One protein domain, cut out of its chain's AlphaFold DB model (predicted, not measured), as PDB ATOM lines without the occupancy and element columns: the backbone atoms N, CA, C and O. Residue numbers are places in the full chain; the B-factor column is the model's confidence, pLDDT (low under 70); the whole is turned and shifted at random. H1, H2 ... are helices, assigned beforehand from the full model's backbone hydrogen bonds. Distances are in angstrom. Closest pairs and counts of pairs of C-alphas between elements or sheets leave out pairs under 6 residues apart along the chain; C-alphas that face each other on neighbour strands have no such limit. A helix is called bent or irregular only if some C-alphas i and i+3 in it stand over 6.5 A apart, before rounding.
ATOM      1  N   THR A 374     -44.911  26.904  31.889       73.69
ATOM      2  CA  THR A 374     -44.684  25.517  31.437       73.69
ATOM      3  C   THR A 374     -43.206  25.123  31.484       73.69
ATOM      4  O   THR A 374     -42.858  24.068  32.020       73.69
ATOM      5  N   VAL A 375     -42.314  25.944  30.920       73.75
ATOM      6  CA  VAL A 375     -40.883  25.618  30.790       73.75
ATOM      7  C   VAL A 375     -40.120  26.030  32.041       73.75
ATOM      8  O   VAL A 375     -39.418  25.200  32.623       73.75
ATOM      9  N   TRP A 376     -40.276  27.272  32.512       77.69
ATOM     10  CA  TRP A 376     -39.602  27.713  33.735       77.69
ATOM     11  C   TRP A 376     -40.269  27.182  35.003       77.69
ATOM     12  O   TRP A 376     -39.539  26.842  35.930       77.69
ATOM     13  N   GLY A 377     -41.591  26.998  35.050       79.75
ATOM     14  CA  GLY A 377     -42.256  26.353  36.192       79.75
ATOM     15  C   GLY A 377     -41.767  24.920  36.440       79.75
ATOM     16  O   GLY A 377     -41.489  24.558  37.584       79.75
ATOM     17  N   PHE A 378     -41.549  24.128  35.381       78.00
ATOM     18  CA  PHE A 378     -40.940  22.796  35.508       78.00
ATOM     19  C   PHE A 378     -39.432  22.848  35.807       78.00
ATOM     20  O   PHE A 378     -38.931  22.033  36.580       78.00
ATOM     21  N   LEU A 379     -38.687  23.785  35.209       85.19
ATOM     22  CA  LEU A 379     -37.223  23.837  35.317       85.19
ATOM     23  C   LEU A 379     -36.725  24.480  36.629       85.19
ATOM     24  O   LEU A 379     -35.684  24.073  37.155       85.19
ATOM     25  N   LYS A 380     -37.468  25.445  37.186       85.75
ATOM     26  CA  LYS A 380     -37.113  26.233  38.382       85.75
ATOM     27  C   LYS A 380     -36.738  25.366  39.596       85.75
ATOM     28  O   LYS A 380     -35.657  25.612  40.127       85.75
ATOM     29  N   PRO A 381     -37.490  24.317  39.995       88.00
ATOM     30  CA  PRO A 381     -37.103  23.460  41.121       88.00
ATOM     31  C   PRO A 381     -35.757  22.742  40.929       88.00
ATOM     32  O   PRO A 381     -35.011  22.558  41.890       88.00
ATOM     33  N   TYR A 382     -35.408  22.356  39.696       87.50
ATOM     34  CA  TYR A 382     -34.120  21.715  39.401       87.50
ATOM     35  C   TYR A 382     -32.963  22.720  39.421       87.50
ATOM     36  O   TYR A 382     -31.886  22.396  39.921       87.50
ATOM     37  N   VAL A 383     -33.185  23.938  38.917       89.31
ATOM     38  CA  VAL A 383     -32.208  25.041  38.973       89.31
ATOM     39  C   VAL A 383     -31.976  25.495  40.412       89.31
ATOM     40  O   VAL A 383     -30.834  25.695  40.815       89.31
ATOM     41  N   GLU A 384     -33.035  25.601  41.211       88.75
ATOM     42  CA  GLU A 384     -32.967  25.965  42.625       88.75
ATOM     43  C   GLU A 384     -32.229  24.905  43.452       88.75
ATOM     44  O   GLU A 384     -31.291  25.243  44.173       88.75
ATOM     45  N   ALA A 385     -32.555  23.619  43.276       87.75
ATOM     46  CA  ALA A 385     -31.844  22.526  43.941       87.75
ATOM     47  C   ALA A 385     -30.360  22.447  43.530       87.75
ATOM     48  O   ALA A 385     -29.495  22.255  44.385       87.75
ATOM     49  N   ALA A 386     -30.045  22.635  42.242       89.31
ATOM     50  CA  ALA A 386     -28.664  22.678  41.757       89.31
ATOM     51  C   ALA A 386     -27.893  23.886  42.321       89.31
ATOM     52  O   ALA A 386     -26.748  23.744  42.748       89.31
ATOM     53  N   ARG A 387     -28.525  25.066  42.387       88.94
ATOM     54  CA  ARG A 387     -27.951  26.278  42.994       88.94
ATOM     55  C   ARG A 387     -27.688  26.088  44.488       88.94
ATOM     56  O   ARG A 387     -26.604  26.437  44.946       88.94
ATOM     57  N   ALA A 388     -28.645  25.529  45.228       89.56
ATOM     58  CA  ALA A 388     -28.506  25.252  46.656       89.56
ATOM     59  C   ALA A 388     -27.339  24.290  46.933       89.56
ATOM     60  O   ALA A 388     -26.511  24.567  47.796       89.56
ATOM     61  N   GLU A 389     -27.208  23.219  46.144       84.88
ATOM     62  CA  GLU A 389     -26.084  22.282  46.252       84.88
ATOM     63  C   GLU A 389     -24.725  22.934  45.936       84.88
ATOM     64  O   GLU A 389     -23.750  22.709  46.653       84.88
ATOM     65  N   ILE A 390     -24.643  23.771  44.895       84.38
ATOM     66  CA  ILE A 390     -23.410  24.502  44.551       84.38
ATOM     67  C   ILE A 390     -23.004  25.459  45.687       84.38
ATOM     68  O   ILE A 390     -21.811  25.597  45.974       84.38
ATOM     69  N   VAL A 391     -23.974  26.088  46.360       87.00
ATOM     70  CA  VAL A 391     -23.732  26.935  47.538       87.00
ATOM     71  C   VAL A 391     -23.277  26.102  48.741       87.00
ATOM     72  O   VAL A 391     -22.207  26.391  49.273       87.00
ATOM     73  N   GLU A 392     -23.982  25.025  49.114       85.50
ATOM     74  CA  GLU A 392     -23.576  24.148  50.233       85.50
ATOM     75  C   GLU A 392     -22.159  23.594  50.016       85.50
ATOM     76  O   GLU A 392     -21.323  23.591  50.922       85.50
ATOM     77  N   ARG A 393     -21.842  23.167  48.788       81.69
ATOM     78  CA  ARG A 393     -20.520  22.644  48.431       81.69
ATOM     79  C   ARG A 393     -19.415  23.697  48.538       81.69
ATOM     80  O   ARG A 393     -18.321  23.377  49.010       81.69
ATOM     81  N   ARG A 394     -19.698  24.942  48.136       82.62
ATOM     82  CA  ARG A 394     -18.795  26.090  48.323       82.62
ATOM     83  C   ARG A 394     -18.571  26.371  49.812       82.62
ATOM     84  O   ARG A 394     -17.426  26.547  50.218       82.62
ATOM     85  N   GLU A 395     -19.625  26.370  50.623       83.25
ATOM     86  CA  GLU A 395     -19.545  26.593  52.076       83.25
ATOM     87  C   GLU A 395     -18.803  25.465  52.809       83.25
ATOM     88  O   GLU A 395     -18.035  25.725  53.736       83.25
ATOM     89  N   ARG A 396     -18.925  24.217  52.338       80.56
ATOM     90  CA  ARG A 396     -18.136  23.059  52.804       80.56
ATOM     91  C   ARG A 396     -16.636  23.137  52.494       80.56
ATOM     92  O   ARG A 396     -15.906  22.244  52.922       80.56
ATOM     93  N   GLY A 397     -16.174  24.135  51.737       72.44
ATOM     94  CA  GLY A 397     -14.789  24.212  51.260       72.44
ATOM     95  C   GLY A 397     -14.434  23.110  50.255       72.44
ATOM     96  O   GLY A 397     -13.278  22.697  50.181       72.44
ATOM     97  N   GLY A 398     -15.426  22.595  49.518       67.06
ATOM     98  CA  GLY A 398     -15.262  21.502  48.558       67.06
ATOM     99  C   GLY A 398     -14.588  21.951  47.262       67.06
ATOM    100  O   GLY A 398     -15.274  22.165  46.263       67.06
ATOM    101  N   ASP A 399     -13.261  22.072  47.292       59.44
ATOM    102  CA  ASP A 399     -12.429  22.453  46.148       59.44
ATOM    103  C   ASP A 399     -12.597  21.515  44.939       59.44
ATOM    104  O   ASP A 399     -12.453  20.297  45.060       59.44
ATOM    105  N   GLY A 400     -12.885  22.117  43.780       57.91
ATOM    106  CA  GLY A 400     -12.498  21.682  42.431       57.91
ATOM    107  C   GLY A 400     -13.018  20.367  41.836       57.91
ATOM    108  O   GLY A 400     -13.215  20.325  40.630       57.91
ATOM    109  N   GLY A 401     -13.222  19.304  42.620       57.28
ATOM    110  CA  GLY A 401     -13.327  17.933  42.098       57.28
ATOM    111  C   GLY A 401     -14.438  17.734  41.061       57.28
ATOM    112  O   GLY A 401     -15.597  18.029  41.343       57.28
ATOM    113  N   ASP A 402     -14.089  17.173  39.902       64.31
ATOM    114  CA  ASP A 402     -14.866  17.186  38.644       64.31
ATOM    115  C   ASP A 402     -16.233  16.463  38.682       64.31
ATOM    116  O   ASP A 402     -16.978  16.440  37.704       64.31
ATOM    117  N   ASP A 403     -16.587  15.862  39.816       73.75
ATOM    118  CA  ASP A 403     -17.888  15.255  40.054       73.75
ATOM    119  C   ASP A 403     -18.968  16.312  40.319       73.75
ATOM    120  O   ASP A 403     -19.117  16.783  41.449       73.75
ATOM    121  N   ASP A 404     -19.795  16.624  39.317       80.94
ATOM    122  CA  ASP A 404     -21.028  17.404  39.511       80.94
ATOM    123  C   ASP A 404     -21.919  16.808  40.620       80.94
ATOM    124  O   ASP A 404     -22.003  15.588  40.805       80.94
ATOM    125  N   GLY A 405     -22.623  17.667  41.353       84.94
ATOM    126  CA  GLY A 405     -23.511  17.253  42.441       84.94
ATOM    127  C   GLY A 405     -24.797  16.546  41.963       84.94
ATOM    128  O   GLY A 405     -25.232  16.785  40.832       84.94
ATOM    129  N   PRO A 406     -25.447  15.654  42.744       87.25
ATOM    130  CA  PRO A 406     -26.657  14.953  42.302       87.25
ATOM    131  C   PRO A 406     -27.879  15.818  41.947       87.25
ATOM    132  O   PRO A 406     -28.796  15.291  41.314       87.25
ATOM    133  N   ALA A 407     -27.963  17.092  42.335       86.44
ATOM    134  CA  ALA A 407     -28.966  18.028  41.812       86.44
ATOM    135  C   ALA A 407     -28.503  18.651  40.484       86.44
ATOM    136  O   ALA A 407     -29.276  18.668  39.526       86.44
ATOM    137  N   VAL A 408     -27.225  19.034  40.376       86.44
ATOM    138  CA  VAL A 408     -26.603  19.516  39.123       86.44
ATOM    139  C   VAL A 408     -26.695  18.456  38.012       86.44
ATOM    140  O   VAL A 408     -27.187  18.740  36.921       86.44
ATOM    141  N   LYS A 409     -26.353  17.195  38.311       88.50
ATOM    142  CA  LYS A 409     -26.495  16.039  37.404       88.50
ATOM    143  C   LYS A 409     -27.955  15.794  36.990       88.50
ATOM    144  O   LYS A 409     -28.206  15.414  35.848       88.50
ATOM    145  N   ARG A 410     -28.935  16.053  37.871       87.25
ATOM    146  CA  ARG A 410     -30.372  15.968  37.534       87.25
ATOM    147  C   ARG A 410     -30.813  17.096  36.600       87.25
ATOM    148  O   ARG A 410     -31.481  16.808  35.610       87.25
ATOM    149  N   LEU A 411     -30.393  18.335  36.857       89.56
ATOM    150  CA  LEU A 411     -30.624  19.471  35.960       89.56
ATOM    151  C   LEU A 411     -30.002  19.223  34.574       89.56
ATOM    152  O   LEU A 411     -30.682  19.373  33.561       89.56
ATOM    153  N   GLY A 412     -28.749  18.760  34.522       86.94
ATOM    154  CA  GLY A 412     -28.059  18.410  33.277       86.94
ATOM    155  C   GLY A 412     -28.761  17.303  32.483       86.94
ATOM    156  O   GLY A 412     -28.882  17.407  31.265       86.94
ATOM    157  N   MET A 413     -29.301  16.282  33.157       90.38
ATOM    158  CA  MET A 413     -30.099  15.225  32.521       90.38
ATOM    159  C   MET A 413     -31.423  15.759  31.944       90.38
ATOM    160  O   MET A 413     -31.781  15.409  30.819       90.38
ATOM    161  N   VAL A 414     -32.129  16.639  32.666       87.75
ATOM    162  CA  VAL A 414     -33.357  17.296  32.175       87.75
ATOM    163  C   VAL A 414     -33.061  18.163  30.948       87.75
ATOM    164  O   VAL A 414     -33.716  18.010  29.918       87.75
ATOM    165  N   LEU A 415     -32.031  19.012  31.011       87.94
ATOM    166  CA  LEU A 415     -31.599  19.855  29.889       87.94
ATOM    167  C   LEU A 415     -31.121  19.023  28.687       87.94
ATOM    168  O   LEU A 415     -31.419  19.368  27.544       87.94
ATOM    169  N   GLY A 416     -30.444  17.897  28.926       88.25
ATOM    170  CA  GLY A 416     -30.052  16.942  27.887       88.25
ATOM    171  C   GLY A 416     -31.253  16.296  27.189       88.25
ATOM    172  O   GLY A 416     -31.274  16.213  25.963       88.25
ATOM    173  N   HIS A 417     -32.283  15.896  27.940       86.06
ATOM    174  CA  HIS A 417     -33.520  15.351  27.369       86.06
ATOM    175  C   HIS A 417     -34.364  16.394  26.626       86.06
ATOM    176  O   HIS A 417     -35.000  16.040  25.636       86.06
ATOM    177  N   LEU A 418     -34.352  17.660  27.055       84.25
ATOM    178  CA  LEU A 418     -34.964  18.766  26.311       84.25
ATOM    179  C   LEU A 418     -34.220  19.009  24.989       84.25
ATOM    180  O   LEU A 418     -34.837  19.013  23.928       84.25
ATOM    181  N   LYS A 419     -32.885  19.109  25.033       80.56
ATOM    182  CA  LYS A 419     -32.039  19.312  23.844       80.56
ATOM    183  C   LYS A 419     -32.087  18.152  22.839       80.56
ATOM    184  O   LYS A 419     -31.821  18.372  21.668       80.56
ATOM    185  N   ALA A 420     -32.425  16.938  23.273       77.81
ATOM    186  CA  ALA A 420     -32.595  15.770  22.402       77.81
ATOM    187  C   ALA A 420     -34.018  15.622  21.814       77.81
ATOM    188  O   ALA A 420     -34.314  14.606  21.183       77.81
ATOM    189  N   ARG A 421     -34.914  16.590  22.057       70.44
ATOM    190  CA  ARG A 421     -36.288  16.658  21.520       70.44
ATOM    191  C   ARG A 421     -36.526  17.883  20.621       70.44
ATOM    192  O   ARG A 421     -37.661  18.100  20.198       70.44
ATOM    193  N   LEU A 422     -35.468  18.653  20.365       54.31
ATOM    194  CA  LEU A 422     -35.376  19.805  19.466       54.31
ATOM    195  C   LEU A 422     -34.491  19.433  18.266       54.31
ATOM    196  O   LEU A 422     -34.814  19.900  17.156       54.31
TER     197      LEU A 422
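Overview. This is residues 374 to 422 of the 422 residues of an uncharacterized protein of Emmonsia crescens (UniProt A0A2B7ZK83). A loose helical hairpin: the long helix H1 leads into a wide loop, residues 396 to 407, and the shorter H2 folds back beside H1, meeting it near H2's beginning, while residues 416 to 422 stick out free. The printed part has 49 residues with two named helices, H1 then H2, and no named strand; its class is all helix. It is loose, with a radius of gyration of the C-alphas of 12.3 A, and flat, spanning 37 by 21 by 11 A.

Arrangement. Start with H1, residues 374 to 395, which has a kink of 31 degrees near residue 381 and is only just irregular: C-alphas 378 and 381 are 6.8 A apart. Past the link, look for H2, residues 408 to 419. The two form a hairpin and touch, H1 with residues 379 to 389 alone and H2 with 408 to 411 alone; their closest C-alphas, of Ala 386 and Val 408, are 4.6 A apart. They run opposite ways at a shallow tilt of 29 degrees. Every O i to N i+4 pair is within hydrogen-bond range in H2, and 15 of 18 in H1.

Along the chain. Find C-alpha 374 at (-44.684, 25.517, 31.437); H1 runs 32.5 A to C-alpha 395. H2 runs 16.2 A to C-alpha 419 at (-32.039, 19.312, 23.844).

Size, cuts and confidence. The C-alphas farthest apart, of Gly 397 and Leu 422, are 38.1 A apart. The printed part has no cut, and the link from H1 to H2 is long. Look for pLDDT under 70 at residues 398 to 402 and 422.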